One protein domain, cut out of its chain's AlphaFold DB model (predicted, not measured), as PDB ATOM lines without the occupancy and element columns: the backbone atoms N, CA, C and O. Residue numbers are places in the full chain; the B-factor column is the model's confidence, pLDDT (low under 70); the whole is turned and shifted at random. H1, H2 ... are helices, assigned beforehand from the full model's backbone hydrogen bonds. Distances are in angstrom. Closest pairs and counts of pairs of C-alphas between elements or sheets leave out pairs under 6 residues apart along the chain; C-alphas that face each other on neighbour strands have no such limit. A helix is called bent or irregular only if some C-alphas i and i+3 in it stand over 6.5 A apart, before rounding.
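AT A GLANCE: This is residues 442 to 481, 516 to 552 and 559 to 617 of the 618 residues of the protein "Reverse transcriptase" of Pyrrhoderma noxium (UniProt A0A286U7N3). Three long helices, H1, H6 and H5, stand side by side in a layer with H6 in the middle, running alternately opposite ways, while H3 crosses H6 and H5 over one side of the layer and short H2 sits beside H1 on that same side. Beyond this body a thin arm reaches far out: the link after H3 leads to H4, which touches no helix, and residues 559 to 574, with no named element, run from the far end back to H5. The 136 printed residues include six named helices, H1 to H6 in chain order, and no named strand; the class is all helix. The whole is loose, with a radius of gyration of the C-alphas of 18.6 A, and spans 57 by 40 by 26 A.

HOW THE PARTS SIT: H1, residues 442 to 463, and H2, residues 472 to 477, form a helical hairpin. They touch at Ser 454 and Pro 473, whose C-alphas, the closest, are 4.6 A apart, at a shallow tilt of 22 degrees. H3, residues 517 to 532, touches H2 with residues 518 to 519 alone; the closest C-alphas, of Leu 476 and Pro 518, are 5.1 A apart. H3 is irregular, with C-alphas 526 and 529 7.1 A apart, and has a kink of 38 degrees near residue 526. H4, residues 541 to 549, is apart from H3. H5, residues 575 to 591, touches H3 at a steep tilt of 63 degrees, the closest C-alphas being those of Leu 527 and Trp 586, 6.8 A apart. H6, residues 601 to 615, forms a helical hairpin with H5, at a shallow tilt of 33 degrees, only just short of steep; the closest C-alphas, of Tyr 583 and Lys 611, are 6.8 A apart. H6 touches H1 at a shallow tilt of 26 degrees, opposite ways, with C-alphas 453 and 609 the closest at 6.3 A. H6 stands about perpendicular to H3, at 75 degrees, and touches it; the closest C-alphas, of Ala 519 and Cys 613, are 4.8 A apart. H1 and H5 are apart. In H1, H2, H4, H5 and H6 every O i to N i+4 pair is within hydrogen-bond range; in H3, 10 of 12 are.

IN THESE COORDINATES: H1 begins at C-alpha 442, (16.605, 16.383, -1.308), and is 31.5 A long. H3 is 22.3 A long, H5 23.8 A and H6 21.0 A. H4 ends at C-alpha 549, (58.549, 39.339, -18.463). H6 ends at C-alpha 615, (21.523, 23.829, -11.807).

THE WHOLE: The two C-alphas farthest apart are those of Glu 462 and Trp 559, at 57.7 A. Residues 482 to 515 and 553 to 558 are not printed; the gaps are 11.0 A between C-alphas 481 and 516 and 11.3 A between C-alphas 552 and 559. Of the links that are printed whole, H1 to H2, H3 to H4 and H5 to H6 are short. Residues 559 to 575 stand free, of which 575 belongs to H5. The mean pLDDT of the printed part is 91.0; residues 593 to 598 are under 70.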
ATOM      1  N   ILE A 442      15.690  15.632  -0.436       93.81
ATOM      2  CA  ILE A 442      16.605  16.383  -1.308       93.81
ATOM      3  C   ILE A 442      17.437  15.413  -2.148       93.81
ATOM      4  O   ILE A 442      17.532  15.591  -3.359       93.81
ATOM      5  N   LEU A 443      18.015  14.379  -1.535       93.94
ATOM      6  CA  LEU A 443      18.852  13.408  -2.240       93.94
ATOM      7  C   LEU A 443      18.049  12.565  -3.239       93.94
ATOM      8  O   LEU A 443      18.528  12.361  -4.353       93.94
ATOM      9  N   ASP A 444      16.822  12.168  -2.896       94.38
ATOM     10  CA  ASP A 444      15.888  11.482  -3.798       94.38
ATOM     11  C   ASP A 444      15.560  12.354  -5.016       94.38
ATOM     12  O   ASP A 444      15.594  11.886  -6.161       94.38
ATOM     13  N   LYS A 445      15.307  13.651  -4.790       94.75
ATOM     14  CA  LYS A 445      15.109  14.620  -5.870       94.75
ATOM     15  C   LYS A 445      16.353  14.725  -6.754       94.75
ATOM     16  O   LYS A 445      16.234  14.557  -7.961       94.75
ATOM     17  N   LYS A 446      17.550  14.914  -6.181       95.44
ATOM     18  CA  LYS A 446      18.805  14.990  -6.957       95.44
ATOM     19  C   LYS A 446      19.097  13.704  -7.730       95.44
ATOM     20  O   LYS A 446      19.595  13.758  -8.851       95.44
ATOM     21  N   CYS A 447      18.769  12.551  -7.156       95.44
ATOM     22  CA  CYS A 447      18.858  11.256  -7.823       95.44
ATOM     23  C   CYS A 447      17.925  11.200  -9.042       95.44
ATOM     24  O   CYS A 447      18.344  10.790 -10.123       95.44
ATOM     25  N   SER A 448      16.687  11.671  -8.886       95.56
ATOM     26  CA  SER A 448      15.690  11.730  -9.961       95.56
ATOM     27  C   SER A 448      16.086  12.720 -11.064       95.56
ATOM     28  O   SER A 448      16.009  12.379 -12.243       95.56
ATOM     29  N   ASP A 449      16.597  13.895 -10.692       97.19
ATOM     30  CA  ASP A 449      17.115  14.898 -11.628       97.19
ATOM     31  C   ASP A 449      18.279  14.329 -12.457       97.19
ATOM     32  O   ASP A 449      18.301  14.471 -13.677       97.19
ATOM     33  N   MET A 450      19.220  13.617 -11.824       97.81
ATOM     34  CA  MET A 450      20.344  12.986 -12.528       97.81
ATOM     35  C   MET A 450      19.914  11.826 -13.438       97.81
ATOM     36  O   MET A 450      20.485  11.670 -14.517       97.81
ATOM     37  N   LYS A 451      18.886  11.048 -13.061       97.06
ATOM     38  CA  LYS A 451      18.274  10.040 -13.953       97.06
ATOM     39  C   LYS A 451      17.690  10.694 -15.201       97.06
ATOM     40  O   LYS A 451      17.940  10.224 -16.306       97.06
ATOM     41  N   TYR A 452      16.960  11.794 -15.026       97.56
ATOM     42  CA  TYR A 452      16.408  12.554 -16.144       97.56
ATOM     43  C   TYR A 452      17.510  13.130 -17.040       97.56
ATOM     44  O   TYR A 452      17.449  12.982 -18.254       97.56
ATOM     45  N   ILE A 453      18.545  13.737 -16.453       98.38
ATOM     46  CA  ILE A 453      19.711  14.273 -17.175       98.38
ATOM     47  C   ILE A 453      20.392  13.181 -18.010       98.38
ATOM     48  O   ILE A 453      20.724  13.410 -19.172       98.38
ATOM     49  N   SER A 454      20.577  11.990 -17.437       98.00
ATOM     50  CA  SER A 454      21.149  10.839 -18.141       98.00
ATOM     51  C   SER A 454      20.267  10.386 -19.314       98.00
ATOM     52  O   SER A 454      20.776  10.216 -20.421       98.00
ATOM     53  N   ALA A 455      18.950  10.283 -19.113       97.94
ATOM     54  CA  ALA A 455      17.998   9.933 -20.170       97.94
ATOM     55  C   ALA A 455      17.929  10.992 -21.287       97.94
ATOM     56  O   ALA A 455      17.889  10.646 -22.464       97.94
ATOM     57  N   LEU A 456      17.974  12.280 -20.941       97.69
ATOM     58  CA  LEU A 456      18.002  13.373 -21.916       97.69
ATOM     59  C   LEU A 456      19.280  13.328 -22.766       97.69
ATOM     60  O   LEU A 456      19.221  13.504 -23.980       97.69
ATOM     61  N   ALA A 457      20.435  13.063 -22.150       97.31
ATOM     62  CA  ALA A 457      21.685  12.891 -22.885       97.31
ATOM     63  C   ALA A 457      21.625  11.693 -23.847       97.31
ATOM     64  O   ALA A 457      22.134  11.792 -24.964       97.31
ATOM     65  N   GLN A 458      20.988  10.592 -23.431       96.75
ATOM     66  CA  GLN A 458      20.764   9.418 -24.279       96.75
ATOM     67  C   GLN A 458      19.906   9.774 -25.497       96.75
ATOM     68  O   GLN A 458      20.303   9.508 -26.629       96.75
ATOM     69  N   GLU A 459      18.783  10.458 -25.279       96.25
ATOM     70  CA  GLU A 459      17.889  10.893 -26.352       96.25
ATOM     71  C   GLU A 459      18.597  11.830 -27.349       96.25
ATOM     72  O   GLU A 459      18.465  11.682 -28.564       96.25
ATOM     73  N   ILE A 460      19.392  12.790 -26.861       94.81
ATOM     74  CA  ILE A 460      20.165  13.688 -27.731       94.81
ATOM     75  C   ILE A 460      21.190  12.901 -28.555       94.81
ATOM     76  O   ILE A 460      21.356  13.193 -29.738       94.81
ATOM     77  N   HIS A 461      21.871  11.919 -27.957       93.19
ATOM     78  CA  HIS A 461      22.829  11.081 -28.674       93.19
ATOM     79  C   HIS A 461      22.151  10.263 -29.784       93.19
ATOM     80  O   HIS A 461      22.672  10.193 -30.894       93.19
ATOM     81  N   GLU A 462      20.967   9.708 -29.524       92.62
ATOM     82  CA  GLU A 462      20.180   8.970 -30.521       92.62
ATOM     83  C   GLU A 462      19.711   9.868 -31.676       92.62
ATOM     84  O   GLU A 462      19.762   9.463 -32.837       92.62
ATOM     85  N   LEU A 463      19.312  11.110 -31.380       91.44
ATOM     86  CA  LEU A 463      18.864  12.079 -32.387       91.44
ATOM     87  C   LEU A 463      20.019  12.714 -33.177       91.44
ATOM     88  O   LEU A 463      19.874  13.009 -34.363       91.44
ATOM     89  N   LYS A 464      21.157  12.974 -32.525       87.25
ATOM     90  CA  LYS A 464      22.332  13.633 -33.111       87.25
ATOM     91  C   LYS A 464      23.611  13.125 -32.448       87.25
ATOM     92  O   LYS A 464      24.224  13.799 -31.618       87.25
ATOM     93  N   TRP A 465      24.054  11.952 -32.892       84.00
ATOM     94  CA  TRP A 465      25.210  11.239 -32.337       84.00
ATOM     95  C   TRP A 465      26.508  12.063 -32.307       84.00
ATOM     96  O   TRP A 465      27.356  11.831 -31.450       84.00
ATOM     97  N   SER A 466      26.671  13.040 -33.206       85.00
ATOM     98  CA  SER A 466      27.843  13.922 -33.267       85.00
ATOM     99  C   SER A 466      27.836  15.049 -32.227       85.00
ATOM    100  O   SER A 466      28.893  15.591 -31.919       85.00
ATOM    101  N   ALA A 467      26.676  15.408 -31.664       85.44
ATOM    102  CA  ALA A 467      26.571  16.506 -30.701       85.44
ATOM    103  C   ALA A 467      26.978  16.097 -29.280       85.44
ATOM    104  O   ALA A 467      27.515  16.913 -28.533       85.44
ATOM    105  N   ILE A 468      26.716  14.844 -28.900       90.12
ATOM    106  CA  ILE A 468      27.018  14.316 -27.569       90.12
ATOM    107  C   ILE A 468      27.755  12.978 -27.686       90.12
ATOM    108  O   ILE A 468      27.279  12.103 -28.414       90.12
ATOM    109  N   PRO A 469      28.868  12.785 -26.952       91.81
ATOM    110  CA  PRO A 469      29.576  11.515 -26.943       91.81
ATOM    111  C   PRO A 469      28.731  10.359 -26.410       91.81
ATOM    112  O   PRO A 469      27.971  10.526 -25.456       91.81
ATOM    113  N   LYS A 470      28.925   9.163 -26.969       90.31
ATOM    114  CA  LYS A 470      28.164   7.947 -26.628       90.31
ATOM    115  C   LYS A 470      28.264   7.549 -25.152       90.31
ATOM    116  O   LYS A 470      27.357   6.924 -24.617       90.31
ATOM    117  N   ASP A 471      29.375   7.884 -24.499       93.44
ATOM    118  CA  ASP A 471      29.652   7.488 -23.115       93.44
ATOM    119  C   ASP A 471      29.042   8.470 -22.098       93.44
ATOM    120  O   ASP A 471      28.863   8.121 -20.927       93.44
ATOM    121  N   LEU A 472      28.671   9.683 -22.535       95.88
ATOM    122  CA  LEU A 472      28.152  10.732 -21.655       95.88
ATOM    123  C   LEU A 472      26.875  10.322 -20.896       95.88
ATOM    124  O   LEU A 472      26.822  10.583 -19.692       95.88
ATOM    125  N   PRO A 473      25.857   9.686 -21.511       96.62
ATOM    126  CA  PRO A 473      24.632   9.318 -20.798       96.62
ATOM    127  C   PRO A 473      24.910   8.395 -19.609       96.62
ATOM    128  O   PRO A 473      24.473   8.674 -18.488       96.62
ATOM    129  N   ASN A 474      25.719   7.354 -19.826       95.88
ATOM    130  CA  ASN A 474      26.111   6.404 -18.784       95.88
ATOM    131  C   ASN A 474      26.964   7.084 -17.709       95.88
ATOM    132  O   ASN A 474      26.743   6.880 -16.513       95.88
ATOM    133  N   PHE A 475      27.900   7.944 -18.117       97.44
ATOM    134  CA  PHE A 475      28.709   8.742 -17.202       97.44
ATOM    135  C   PHE A 475      27.857   9.614 -16.277       97.44
ATOM    136  O   PHE A 475      28.057   9.588 -15.058       97.44
ATOM    137  N   LEU A 476      26.875  10.336 -16.823       97.88
ATOM    138  CA  LEU A 476      25.949  11.165 -16.051       97.88
ATOM    139  C   LEU A 476      25.125  10.327 -15.059       97.88
ATOM    140  O   LEU A 476      24.918  10.756 -13.925       97.88
ATOM    141  N   GLY A 477      24.737   9.109 -15.443       96.31
ATOM    142  CA  GLY A 477      24.030   8.155 -14.582       96.31
ATOM    143  C   GLY A 477      24.902   7.435 -13.541       96.31
ATOM    144  O   GLY A 477      24.372   6.838 -12.610       96.31
ATOM    145  N   SER A 478      26.234   7.512 -13.630       95.19
ATOM    146  CA  SER A 478      27.166   6.640 -12.883       95.19
ATOM    147  C   SER A 478      27.145   6.755 -11.353       95.19
ATOM    148  O   SER A 478      27.701   5.901 -10.660       95.19
ATOM    149  N   LYS A 479      26.565   7.832 -10.809       95.00
ATOM    150  CA  LYS A 479      26.443   8.084  -9.359       95.00
ATOM    151  C   LYS A 479      24.996   8.116  -8.871       95.00
ATOM    152  O   LYS A 479      24.751   8.407  -7.698       95.00
ATOM    153  N   VAL A 480      24.045   7.813  -9.752       94.69
ATOM    154  CA  VAL A 480      22.645   7.609  -9.386       94.69
ATOM    155  C   VAL A 480      22.563   6.420  -8.432       94.69
ATOM    156  O   VAL A 480      23.184   5.385  -8.648       94.69
ATOM    157  N   THR A 481      21.816   6.581  -7.345       91.81
ATOM    158  CA  THR A 481      21.601   5.503  -6.377       91.81
ATOM    159  C   THR A 481      20.471   4.594  -6.858       91.81
ATOM    160  O   THR A 481      19.428   5.077  -7.312       91.81
ATOM    161  N   MET A 516      25.546  14.291  -7.976       95.69
ATOM    162  CA  MET A 516      25.704  15.323  -9.006       95.69
ATOM    163  C   MET A 516      27.146  15.527  -9.506       95.69
ATOM    164  O   MET A 516      27.389  16.406 -10.333       95.69
ATOM    165  N   ASN A 517      28.131  14.758  -9.022       95.88
ATOM    166  CA  ASN A 517      29.525  14.921  -9.454       95.88
ATOM    167  C   ASN A 517      29.725  14.772 -10.979       95.88
ATOM    168  O   ASN A 517      30.457  15.592 -11.542       95.88
ATOM    169  N   PRO A 518      29.084  13.804 -11.669       97.31
ATOM    170  CA  PRO A 518      29.200  13.688 -13.121       97.31
ATOM    171  C   PRO A 518      28.737  14.945 -13.870       97.31
ATOM    172  O   PRO A 518      29.441  15.412 -14.763       97.31
ATOM    173  N   ALA A 519      27.620  15.554 -13.455       97.75
ATOM    174  CA  ALA A 519      27.140  16.811 -14.032       97.75
ATOM    175  C   ALA A 519      28.147  17.954 -13.828       97.75
ATOM    176  O   ALA A 519      28.455  18.678 -14.771       97.75
ATOM    177  N   ALA A 520      28.742  18.066 -12.633       96.38
ATOM    178  CA  ALA A 520      29.774  19.068 -12.362       96.38
ATOM    179  C   ALA A 520      31.018  18.892 -13.257       96.38
ATOM    180  O   ALA A 520      31.584  19.879 -13.730       96.38
ATOM    181  N   LYS A 521      31.437  17.646 -13.526       96.62
ATOM    182  CA  LYS A 521      32.546  17.348 -14.450       96.62
ATOM    183  C   LYS A 521      32.200  17.691 -15.898       96.62
ATOM    184  O   LYS A 521      33.032  18.288 -16.577       96.62
ATOM    185  N   TYR A 522      30.986  17.360 -16.339       97.06
ATOM    186  CA  TYR A 522      30.485  17.734 -17.660       97.06
ATOM    187  C   TYR A 522      30.490  19.259 -17.837       97.06
ATOM    188  O   TYR A 522      31.156  19.762 -18.740       97.06
ATOM    189  N   VAL A 523      29.864  20.007 -16.921       96.88
ATOM    190  CA  VAL A 523      29.838  21.482 -16.945       96.88
ATOM    191  C   VAL A 523      31.252  22.056 -16.926       96.88
ATOM    192  O   VAL A 523      31.576  22.916 -17.739       96.88
ATOM    193  N   SER A 524      32.134  21.552 -16.057       95.81
ATOM    194  CA  SER A 524      33.528  22.000 -16.020       95.81
ATOM    195  C   SER A 524      34.228  21.804 -17.363       95.81
ATOM    196  O   SER A 524      34.915  22.718 -17.809       95.81
ATOM    197  N   LYS A 525      34.043  20.655 -18.027       95.31
ATOM    198  CA  LYS A 525      34.625  20.399 -19.349       95.31
ATOM    199  C   LYS A 525      34.085  21.361 -20.410       95.31
ATOM    200  O   LYS A 525      34.883  21.899 -21.168       95.31
ATOM    201  N   GLN A 526      32.778  21.623 -20.414       94.44
ATOM    202  CA  GLN A 526      32.143  22.571 -21.337       94.44
ATOM    203  C   GLN A 526      32.621  24.021 -21.139       94.44
ATOM    204  O   GLN A 526      32.686  24.783 -22.097       94.44
ATOM    205  N   LEU A 527      32.980  24.410 -19.911       95.12
ATOM    206  CA  LEU A 527      33.424  25.772 -19.587       95.12
ATOM    207  C   LEU A 527      34.942  25.990 -19.728       95.12
ATOM    208  O   LEU A 527      35.393  27.131 -19.684       95.12
ATOM    209  N   LYS A 528      35.756  24.937 -19.884       94.19
ATOM    210  CA  LYS A 528      37.220  25.079 -20.021       94.19
ATOM    211  C   LYS A 528      37.642  25.979 -21.193       94.19
ATOM    212  O   LYS A 528      38.453  26.867 -20.934       94.19
ATOM    213  N   PRO A 529      37.083  25.842 -22.415       92.75
ATOM    214  CA  PRO A 529      37.457  26.705 -23.537       92.75
ATOM    215  C   PRO A 529      37.218  28.194 -23.257       92.75
ATOM    216  O   PRO A 529      38.041  29.032 -23.614       92.75
ATOM    217  N   LEU A 530      36.139  28.525 -22.537       91.69
ATOM    218  CA  LEU A 530      35.847  29.897 -22.107       91.69
ATOM    219  C   LEU A 530      36.907  30.451 -21.153       91.69
ATOM    220  O   LEU A 530      37.273  31.621 -21.239       91.69
ATOM    221  N   ILE A 531      37.387  29.618 -20.226       91.69
ATOM    222  CA  ILE A 531      38.429  30.008 -19.274       91.69
ATOM    223  C   ILE A 531      39.755  30.203 -20.012       91.69
ATOM    224  O   ILE A 531      40.415  31.213 -19.798       91.69
ATOM    225  N   GLU A 532      40.130  29.261 -20.881       90.19
ATOM    226  CA  GLU A 532      41.370  29.286 -21.674       90.19
ATOM    227  C   GLU A 532      41.418  30.454 -22.668       90.19
ATOM    228  O   GLU A 532      42.478  31.035 -22.885       90.19
ATOM    229  N   GLY A 533      40.271  30.834 -23.236       87.12
ATOM    230  CA  GLY A 533      40.154  31.980 -24.136       87.12
ATOM    231  C   GLY A 533      40.090  33.342 -23.435       87.12
ATOM    232  O   GLY A 533      40.119  34.369 -24.112       87.12
ATOM    233  N   SER A 534      39.986  33.395 -22.101       88.50
ATOM    234  CA  SER A 534      39.773  34.654 -21.383       88.50
ATOM    235  C   SER A 534      41.084  35.426 -21.158       88.50
ATOM    236  O   SER A 534      41.938  34.981 -20.388       88.50
ATOM    237  N   PRO A 535      41.244  36.640 -21.724       86.31
ATOM    238  CA  PRO A 535      42.482  37.414 -21.584       86.31
ATOM    239  C   PRO A 535      42.704  37.946 -20.160       86.31
ATOM    240  O   PRO A 535      43.830  38.275 -19.784       86.31
ATOM    241  N   THR A 536      41.642  38.030 -19.357       89.62
ATOM    242  CA  THR A 536      41.673  38.533 -17.977       89.62
ATOM    243  C   THR A 536      41.997  37.454 -16.947       89.62
ATOM    244  O   THR A 536      42.180  37.767 -15.772       89.62
ATOM    245  N   ILE A 537      42.053  36.182 -17.357       91.62
ATOM    246  CA  ILE A 537      42.358  35.063 -16.468       91.62
ATOM    247  C   ILE A 537      43.849  34.722 -16.570       91.62
ATOM    248  O   ILE A 537      44.459  34.693 -17.639       91.62
ATOM    249  N   ILE A 538      44.461  34.486 -15.412       91.06
ATOM    250  CA  ILE A 538      45.845  34.033 -15.294       91.06
ATOM    251  C   ILE A 538      45.841  32.531 -15.010       91.06
ATOM    252  O   ILE A 538      45.274  32.087 -14.011       91.06
ATOM    253  N   HIS A 539      46.530  31.743 -15.836       89.94
ATOM    254  CA  HIS A 539      46.545  30.274 -15.751       89.94
ATOM    255  C   HIS A 539      47.613  29.730 -14.784       89.94
ATOM    256  O   HIS A 539      48.212  28.675 -14.993       89.94
ATOM    257  N   GLY A 540      47.854  30.466 -13.699       88.56
ATOM    258  CA  GLY A 540      48.826  30.140 -12.658       88.56
ATOM    259  C   GLY A 540      50.068  31.034 -12.653       88.56
ATOM    260  O   GLY A 540      50.239  31.936 -13.471       88.56
ATOM    261  N   SER A 541      50.964  30.778 -11.697       90.69
ATOM    262  CA  SER A 541      52.127  31.638 -11.426       90.69
ATOM    263  C   SER A 541      53.125  31.715 -12.583       90.69
ATOM    264  O   SER A 541      53.731  32.761 -12.801       90.69
ATOM    265  N   LYS A 542      53.280  30.629 -13.351       92.06
ATOM    266  CA  LYS A 542      54.153  30.606 -14.534       92.06
ATOM    267  C   LYS A 542      53.624  31.501 -15.652       92.06
ATOM    268  O   LYS A 542      54.407  32.230 -16.247       92.06
ATOM    269  N   ASP A 543      52.315  31.465 -15.906       89.81
ATOM    270  CA  ASP A 543      51.669  32.330 -16.900       89.81
ATOM    271  C   ASP A 543      51.842  33.807 -16.521       89.81
ATOM    272  O   ASP A 543      52.298  34.606 -17.335       89.81
ATOM    273  N   LEU A 544      51.615  34.151 -15.246       91.25
ATOM    274  CA  LEU A 544      51.868  35.502 -14.738       91.25
ATOM    275  C   LEU A 544      53.319  35.947 -14.962       91.25
ATOM    276  O   LEU A 544      53.547  37.036 -15.476       91.25
ATOM    277  N   ALA A 545      54.298  35.110 -14.606       92.44
ATOM    278  CA  ALA A 545      55.712  35.439 -14.770       92.44
ATOM    279  C   ALA A 545      56.088  35.675 -16.242       92.44
ATOM    280  O   ALA A 545      56.821  36.613 -16.545       92.44
ATOM    281  N   ILE A 546      55.554  34.861 -17.160       91.88
ATOM    282  CA  ILE A 546      55.762  35.017 -18.607       91.88
ATOM    283  C   ILE A 546      55.096  36.299 -19.125       91.88
ATOM    284  O   ILE A 546      55.680  37.006 -19.944       91.88
ATOM    285  N   LYS A 547      53.878  36.611 -18.671       89.62
ATOM    286  CA  LYS A 547      53.168  37.840 -19.053       89.62
ATOM    287  C   LYS A 547      53.908  39.085 -18.556       89.62
ATOM    288  O   LYS A 547      54.088  40.023 -19.323       89.62
ATOM    289  N   LEU A 548      54.399  39.065 -17.314       89.81
ATOM    290  CA  LEU A 548      55.187  40.157 -16.739       89.81
ATOM    291  C   LEU A 548      56.554  40.320 -17.414       89.81
ATOM    292  O   LEU A 548      56.971  41.449 -17.637       89.81
ATOM    293  N   SER A 549      57.241  39.236 -17.790       90.88
ATOM    294  CA  SER A 549      58.549  39.339 -18.463       90.88
ATOM    295  C   SER A 549      58.462  39.891 -19.887       90.88
ATOM    296  O   SER A 549      59.430  40.453 -20.392       90.88
ATOM    297  N   LYS A 550      57.300  39.746 -20.531       91.38
ATOM    298  CA  LYS A 550      56.998  40.314 -21.852       91.38
ATOM    299  C   LYS A 550      56.430  41.734 -21.782       91.38
ATOM    300  O   LYS A 550      56.234  42.354 -22.826       91.38
ATOM    301  N   LEU A 551      56.131  42.239 -20.586       89.81
ATOM    302  CA  LEU A 551      55.552  43.561 -20.405       89.81
ATOM    303  C   LEU A 551      56.615  44.629 -20.695       89.81
ATOM    304  O   LEU A 551      57.581  44.780 -19.952       89.81
ATOM    305  N   SER A 552      56.437  45.379 -21.783       88.44
ATOM    306  CA  SER A 552      57.296  46.520 -22.105       88.44
ATOM    307  C   SER A 552      56.763  47.771 -21.411       88.44
ATOM    308  O   SER A 552      55.675  48.253 -21.725       88.44
ATOM    309  N   TRP A 559      54.700  53.684 -13.016       89.25
ATOM    310  CA  TRP A 559      53.854  52.507 -13.163       89.25
ATOM    311  C   TRP A 559      53.422  52.046 -11.777       89.25
ATOM    312  O   TRP A 559      54.251  51.935 -10.875       89.25
ATOM    313  N   TYR A 560      52.132  51.769 -11.615       90.50
ATOM    314  CA  TYR A 560      51.561  51.334 -10.346       90.50
ATOM    315  C   TYR A 560      51.011  49.921 -10.484       90.50
ATOM    316  O   TYR A 560      50.314  49.607 -11.448       90.50
ATOM    317  N   ILE A 561      51.300  49.079  -9.495       89.50
ATOM    318  CA  ILE A 561      50.654  47.778  -9.343       89.50
ATOM    319  C   ILE A 561      49.556  47.950  -8.301       89.50
ATOM    320  O   ILE A 561      49.836  48.212  -7.133       89.50
ATOM    321  N   VAL A 562      48.307  47.789  -8.728       93.88
ATOM    322  CA  VAL A 562      47.150  47.799  -7.833       93.88
ATOM    323  C   VAL A 562      46.744  46.356  -7.578       93.88
ATOM    324  O   VAL A 562      46.484  45.603  -8.516       93.88
ATOM    325  N   THR A 563      46.711  45.961  -6.308       93.44
ATOM    326  CA  THR A 563      46.288  44.621  -5.897       93.44
ATOM    327  C   THR A 563      45.005  44.705  -5.081       93.44
ATOM    328  O   THR A 563      44.785  45.652  -4.330       93.44
ATOM    329  N   GLY A 564      44.137  43.711  -5.251       93.25
ATOM    330  CA  GLY A 564      42.897  43.571  -4.501       93.25
ATOM    331  C   GLY A 564      42.635  42.103  -4.196       93.25
ATOM    332  O   GLY A 564      42.947  41.236  -5.011       93.25
ATOM    333  N   ASP A 565      42.075  41.829  -3.019       91.06
ATOM    334  CA  ASP A 565      41.655  40.492  -2.596       91.06
ATOM    335  C   ASP A 565      40.164  40.505  -2.256       91.06
ATOM    336  O   ASP A 565      39.673  41.416  -1.583       91.06
ATOM    337  N   VAL A 566      39.435  39.487  -2.714       89.88
ATOM    338  CA  VAL A 566      38.005  39.354  -2.423       89.88
ATOM    339  C   VAL A 566      37.830  38.539  -1.148       89.88
ATOM    340  O   VAL A 566      38.078  37.331  -1.103       89.88
ATOM    341  N   VAL A 567      37.345  39.198  -0.097       85.31
ATOM    342  CA  VAL A 567      37.125  38.558   1.202       85.31
ATOM    343  C   VAL A 567      35.991  37.540   1.104       85.31
ATOM    344  O   VAL A 567      34.861  37.875   0.765       85.31
ATOM    345  N   ALA A 568      36.294  36.287   1.461       80.12
ATOM    346  CA  ALA A 568      35.326  35.189   1.478       80.12
ATOM    347  C   ALA A 568      34.542  35.079   0.155       80.12
ATOM    348  O   ALA A 568      33.319  35.147   0.145       80.12
ATOM    349  N   PHE A 569      35.259  34.909  -0.960       88.38
ATOM    350  CA  PHE A 569      34.673  34.826  -2.300       88.38
ATOM    351  C   PHE A 569      33.496  33.838  -2.394       88.38
ATOM    352  O   PHE A 569      32.382  34.268  -2.661       88.38
ATOM    353  N   TYR A 570      33.703  32.544  -2.104       86.69
ATOM    354  CA  TYR A 570      32.686  31.505  -2.345       86.69
ATOM    355  C   TYR A 570      31.325  31.744  -1.656       86.69
ATOM    356  O   TYR A 570      30.318  31.650  -2.353       86.69
ATOM    357  N   PRO A 571      31.244  32.077  -0.348       83.31
ATOM    358  CA  PRO A 571      29.952  32.343   0.298       83.31
ATOM    359  C   PRO A 571      29.239  33.605  -0.201       83.31
ATOM    360  O   PRO A 571      28.031  33.721  -0.040       83.31
ATOM    361  N   ASN A 572      29.969  34.558  -0.788       87.81
ATOM    362  CA  ASN A 572      29.420  35.840  -1.236       87.81
ATOM    363  C   ASN A 572      29.054  35.861  -2.731       87.81
ATOM    364  O   ASN A 572      28.670  36.911  -3.247       87.81
ATOM    365  N   ILE A 573      29.161  34.734  -3.446       90.31
ATOM    366  CA  ILE A 573      28.736  34.653  -4.850       90.31
ATOM    367  C   ILE A 573      27.199  34.721  -4.906       90.31
ATOM    368  O   ILE A 573      26.539  33.852  -4.331       90.31
ATOM    369  N   PRO A 574      26.597  35.690  -5.626       92.12
ATOM    370  CA  PRO A 574      25.154  35.724  -5.846       92.12
ATOM    371  C   PRO A 574      24.759  34.590  -6.801       92.12
ATOM    372  O   PRO A 574      24.731  34.771  -8.019       92.12
ATOM    373  N   LEU A 575      24.490  33.409  -6.241       90.50
ATOM    374  CA  LEU A 575      24.456  32.147  -6.982       90.50
ATOM    375  C   LEU A 575      23.496  32.162  -8.178       90.50
ATOM    376  O   LEU A 575      23.927  31.829  -9.273       90.50
ATOM    377  N   ASN A 576      22.256  32.636  -8.014       91.88
ATOM    378  CA  ASN A 576      21.287  32.703  -9.121       91.88
ATOM    379  C   ASN A 576      21.809  33.542 -10.298       91.88
ATOM    380  O   ASN A 576      21.851  33.061 -11.425       91.88
ATOM    381  N   LYS A 577      22.315  34.754 -10.022       94.19
ATOM    382  CA  LYS A 577      22.902  35.625 -11.056       94.19
ATOM    383  C   LYS A 577      24.139  34.994 -11.694       94.19
ATOM    384  O   LYS A 577      24.353  35.140 -12.889       94.19
ATOM    385  N   CYS A 578      24.960  34.308 -10.899       94.31
ATOM    386  CA  CYS A 578      26.146  33.614 -11.389       94.31
ATOM    387  C   CYS A 578      25.772  32.488 -12.363       94.31
ATOM    388  O   CYS A 578      26.356  32.406 -13.440       94.31
ATOM    389  N   LEU A 579      24.773  31.666 -12.023       95.25
ATOM    390  CA  LEU A 579      24.287  30.591 -12.891       95.25
ATOM    391  C   LEU A 579      23.758  31.143 -14.222       95.25
ATOM    392  O   LEU A 579      24.114  30.612 -15.271       95.25
ATOM    393  N   ASP A 580      23.002  32.244 -14.187       94.38
ATOM    394  CA  ASP A 580      22.486  32.894 -15.398       94.38
ATOM    395  C   ASP A 580      23.622  33.445 -16.280       94.38
ATOM    396  O   ASP A 580      23.636  33.220 -17.491       94.38
ATOM    397  N   ILE A 581      24.617  34.117 -15.684       94.88
ATOM    398  CA  ILE A 581      25.793  34.631 -16.408       94.88
ATOM    399  C   ILE A 581      26.577  33.482 -17.046       94.88
ATOM    400  O   ILE A 581      26.912  33.555 -18.225       94.88
ATOM    401  N   VAL A 582      26.853  32.415 -16.292       94.69
ATOM    402  CA  VAL A 582      27.609  31.256 -16.786       94.69
ATOM    403  C   VAL A 582      26.861  30.553 -17.915       94.69
ATOM    404  O   VAL A 582      27.478  30.202 -18.921       94.69
ATOM    405  N   TYR A 583      25.543  30.384 -17.780       95.38
ATOM    406  CA  TYR A 583      24.710  29.838 -18.847       95.38
ATOM    407  C   TYR A 583      24.794  30.693 -20.111       95.38
ATOM    408  O   TYR A 583      25.048  30.152 -21.182       95.38
ATOM    409  N   ASN A 584      24.652  32.016 -19.990       93.38
ATOM    410  CA  ASN A 584      24.722  32.926 -21.130       93.38
ATOM    411  C   ASN A 584      26.107  32.902 -21.794       93.38
ATOM    412  O   ASN A 584      26.191  32.815 -23.012       93.38
ATOM    413  N   MET A 585      27.195  32.914 -21.016       92.56
ATOM    414  CA  MET A 585      28.557  32.816 -21.561       92.56
ATOM    415  C   MET A 585      28.768  31.522 -22.352       92.56
ATOM    416  O   MET A 585      29.332  31.556 -23.442       92.56
ATOM    417  N   TRP A 586      28.307  30.387 -21.818       94.00
ATOM    418  CA  TRP A 586      28.346  29.111 -22.532       94.00
ATOM    419  C   TRP A 586      27.462  29.133 -23.780       94.00
ATOM    420  O   TRP A 586      27.908  28.712 -24.842       94.00
ATOM    421  N   TYR A 587      26.245  29.667 -23.667       91.94
ATOM    422  CA  TYR A 587      25.302  29.769 -24.773       91.94
ATOM    423  C   TYR A 587      25.896  30.560 -25.941       91.94
ATOM    424  O   TYR A 587      25.950  30.036 -27.048       91.94
ATOM    425  N   TYR A 588      26.412  31.768 -25.699       89.75
ATOM    426  CA  TYR A 588      27.049  32.558 -26.752       89.75
ATOM    427  C   TYR A 588      28.280  31.835 -27.305       89.75
ATOM    428  O   TYR A 588      28.391  31.637 -28.503       89.75
ATOM    429  N   HIS A 589      29.160  31.295 -26.465       88.50
ATOM    430  CA  HIS A 589      30.330  30.580 -26.981       88.50
ATOM    431  C   HIS A 589      29.998  29.394 -27.899       88.50
ATOM    432  O   HIS A 589      30.736  29.129 -28.844       88.50
ATOM    433  N   VAL A 590      28.902  28.683 -27.629       86.56
ATOM    434  CA  VAL A 590      28.481  27.539 -28.445       86.56
ATOM    435  C   VAL A 590      27.665  27.964 -29.667       86.56
ATOM    436  O   VAL A 590      27.752  27.285 -30.685       86.56
ATOM    437  N   TYR A 591      26.875  29.041 -29.591       83.81
ATOM    438  CA  TYR A 591      25.849  29.365 -30.595       83.81
ATOM    439  C   TYR A 591      26.016  30.713 -31.324       83.81
ATOM    440  O   TYR A 591      25.292  30.930 -32.287       83.81
ATOM    441  N   ASP A 592      26.946  31.590 -30.933       71.88
ATOM    442  CA  ASP A 592      27.097  32.952 -31.501       71.88
ATOM    443  C   ASP A 592      27.509  32.951 -32.993       71.88
ATOM    444  O   ASP A 592      27.180  33.876 -33.725       71.88
ATOM    445  N   ASP A 593      28.129  31.866 -33.479       63.69
ATOM    446  CA  ASP A 593      28.512  31.670 -34.894       63.69
ATOM    447  C   ASP A 593      27.477  30.888 -35.733       63.69
ATOM    448  O   ASP A 593      27.645  30.705 -36.943       63.69
ATOM    449  N   TYR A 594      26.400  30.386 -35.121       58.91
ATOM    450  CA  TYR A 594      25.373  29.650 -35.854       58.91
ATOM    451  C   TYR A 594      24.357  30.655 -36.397       58.91
ATOM    452  O   TYR A 594      23.626  31.274 -35.632       58.91
ATOM    453  N   GLY A 595      24.305  30.813 -37.723       58.53
ATOM    454  CA  GLY A 595      23.256  31.564 -38.422       58.53
ATOM    455  C   GLY A 595      21.827  31.047 -38.124       58.53
ATOM    456  O   GLY A 595      21.595  30.383 -37.120       58.53
ATOM    457  N   PRO A 596      20.820  31.290 -38.983       55.66
ATOM    458  CA  PRO A 596      19.393  31.121 -38.646       55.66
ATOM    459  C   PRO A 596      18.926  29.725 -38.155       55.66
ATOM    460  O   PRO A 596      17.822  29.623 -37.628       55.66
ATOM    461  N   ASP A 597      19.750  28.673 -38.243       59.78
ATOM    462  CA  ASP A 597      19.469  27.307 -37.758       59.78
ATOM    463  C   ASP A 597      19.810  27.059 -36.264       59.78
ATOM    464  O   ASP A 597      19.736  25.923 -35.775       59.78
ATOM    465  N   TYR A 598      20.197  28.093 -35.506       69.94
ATOM    466  CA  TYR A 598      20.605  27.953 -34.099       69.94
ATOM    467  C   TYR A 598      19.473  27.466 -33.171       69.94
ATOM    468  O   TYR A 598      19.736  26.724 -32.220       69.94
ATOM    469  N   ASP A 599      18.211  27.791 -33.468       78.31
ATOM    470  CA  ASP A 599      17.039  27.449 -32.644       78.31
ATOM    471  C   ASP A 599      16.308  26.173 -33.110       78.31
ATOM    472  O   ASP A 599      15.086  26.121 -33.266       78.31
ATOM    473  N   SER A 600      17.066  25.105 -33.352       86.06
ATOM    474  CA  SER A 600      16.498  23.795 -33.687       86.06
ATOM    475  C   SER A 600      15.994  23.038 -32.439       86.06
ATOM    476  O   SER A 600      16.541  23.209 -31.342       86.06
ATOM    477  N   PRO A 601      15.011  22.120 -32.573       88.44
ATOM    478  CA  PRO A 601      14.539  21.298 -31.453       88.44
ATOM    479  C   PRO A 601      15.658  20.533 -30.733       88.44
ATOM    480  O   PRO A 601      15.620  20.387 -29.513       88.44
ATOM    481  N   ILE A 602      16.677  20.075 -31.468       89.50
ATOM    482  CA  ILE A 602      17.827  19.371 -30.889       89.50
ATOM    483  C   ILE A 602      18.743  20.314 -30.098       89.50
ATOM    484  O   ILE A 602      19.180  19.960 -29.004       89.50
ATOM    485  N   ASN A 603      18.976  21.538 -30.582       89.50
ATOM    486  CA  ASN A 603      19.780  22.528 -29.861       89.50
ATOM    487  C   ASN A 603      19.088  22.961 -28.563       89.50
ATOM    488  O   ASN A 603      19.753  23.085 -27.536       89.50
ATOM    489  N   ARG A 604      17.752  23.085 -28.557       91.62
ATOM    490  CA  ARG A 604      16.979  23.330 -27.324       91.62
ATOM    491  C   ARG A 604      17.173  22.220 -26.286       91.62
ATOM    492  O   ARG A 604      17.294  22.519 -25.101       91.62
ATOM    493  N   LYS A 605      17.271  20.954 -26.709       94.38
ATOM    494  CA  LYS A 605      17.574  19.832 -25.800       94.38
ATOM    495  C   LYS A 605      18.998  19.883 -25.256       94.38
ATOM    496  O   LYS A 605      19.198  19.633 -24.074       94.38
ATOM    497  N   ILE A 606      19.983  20.243 -26.081       94.38
ATOM    498  CA  ILE A 606      21.379  20.420 -25.638       94.38
ATOM    499  C   ILE A 606      21.478  21.556 -24.613       94.38
ATOM    500  O   ILE A 606      22.139  21.412 -23.584       94.38
ATOM    501  N   GLN A 607      20.784  22.668 -24.863       94.19
ATOM    502  CA  GLN A 607      20.665  23.775 -23.916       94.19
ATOM    503  C   GLN A 607      20.011  23.327 -22.602       94.19
ATOM    504  O   GLN A 607      20.537  23.631 -21.531       94.19
ATOM    505  N   ASP A 608      18.913  22.563 -22.666       95.88
ATOM    506  CA  ASP A 608      18.245  22.018 -21.478       95.88
ATOM    507  C   ASP A 608      19.156  21.057 -20.699       95.88
ATOM    508  O   ASP A 608      19.253  21.154 -19.477       95.88
ATOM    509  N   LEU A 609      19.906  20.193 -21.390       97.44
ATOM    510  CA  LEU A 609      20.879  19.300 -20.764       97.44
ATOM    511  C   LEU A 609      21.943  20.090 -19.996       97.44
ATOM    512  O   LEU A 609      22.182  19.818 -18.818       97.44
ATOM    513  N   PHE A 610      22.576  21.072 -20.645       97.06
ATOM    514  CA  PHE A 610      23.600  21.889 -20.001       97.06
ATOM    515  C   PHE A 610      23.030  22.665 -18.814       97.06
ATOM    516  O   PHE A 610      23.602  22.628 -17.722       97.06
ATOM    517  N   LYS A 611      21.866  23.303 -18.989       96.50
ATOM    518  CA  LYS A 611      21.184  24.044 -17.926       96.50
ATOM    519  C   LYS A 611      20.858  23.136 -16.743       96.50
ATOM    520  O   LYS A 611      21.171  23.471 -15.609       96.50
ATOM    521  N   ARG A 612      20.315  21.942 -16.962       97.44
ATOM    522  CA  ARG A 612      20.035  21.001 -15.866       97.44
ATOM    523  C   ARG A 612      21.303  20.545 -15.160       97.44
ATOM    524  O   ARG A 612      21.335  20.549 -13.932       97.44
ATOM    525  N   CYS A 613      22.363  20.227 -15.901       97.81
ATOM    526  CA  CYS A 613      23.659  19.887 -15.314       97.81
ATOM    527  C   CYS A 613      24.255  21.039 -14.486       97.81
ATOM    528  O   CYS A 613      24.877  20.792 -13.455       97.81
ATOM    529  N   LEU A 614      24.059  22.289 -14.911       96.69
ATOM    530  CA  LEU A 614      24.529  23.479 -14.205       96.69
ATOM    531  C   LEU A 614      23.732  23.733 -12.911       96.69
ATOM    532  O   LEU A 614      24.320  24.081 -11.889       96.69
ATOM    533  N   TYR A 615      22.414  23.512 -12.929       94.94
ATOM    534  CA  TYR A 615      21.523  23.829 -11.807       94.94
ATOM    535  C   TYR A 615      21.290  22.655 -10.845       94.94
ATOM    536  O   TYR A 615      20.833  22.884  -9.734       94.94
ATOM    537  N   VAL A 616      21.624  21.405 -11.191       94.12
ATOM    538  CA  VAL A 616      21.350  20.243 -10.316       94.12
ATOM    539  C   VAL A 616      22.052  20.334  -8.951       94.12
ATOM    540  O   VAL A 616      21.601  19.723  -7.985       94.12
ATOM    541  N   GLY A 617      23.129  21.115  -8.833       84.94
ATOM    542  CA  GLY A 617      23.802  21.373  -7.556       84.94
ATOM    543  C   GLY A 617      23.065  22.339  -6.618       84.94
ATOM    544  O   GLY A 617      23.349  22.317  -5.421       84.94
TER     545      GLY A 617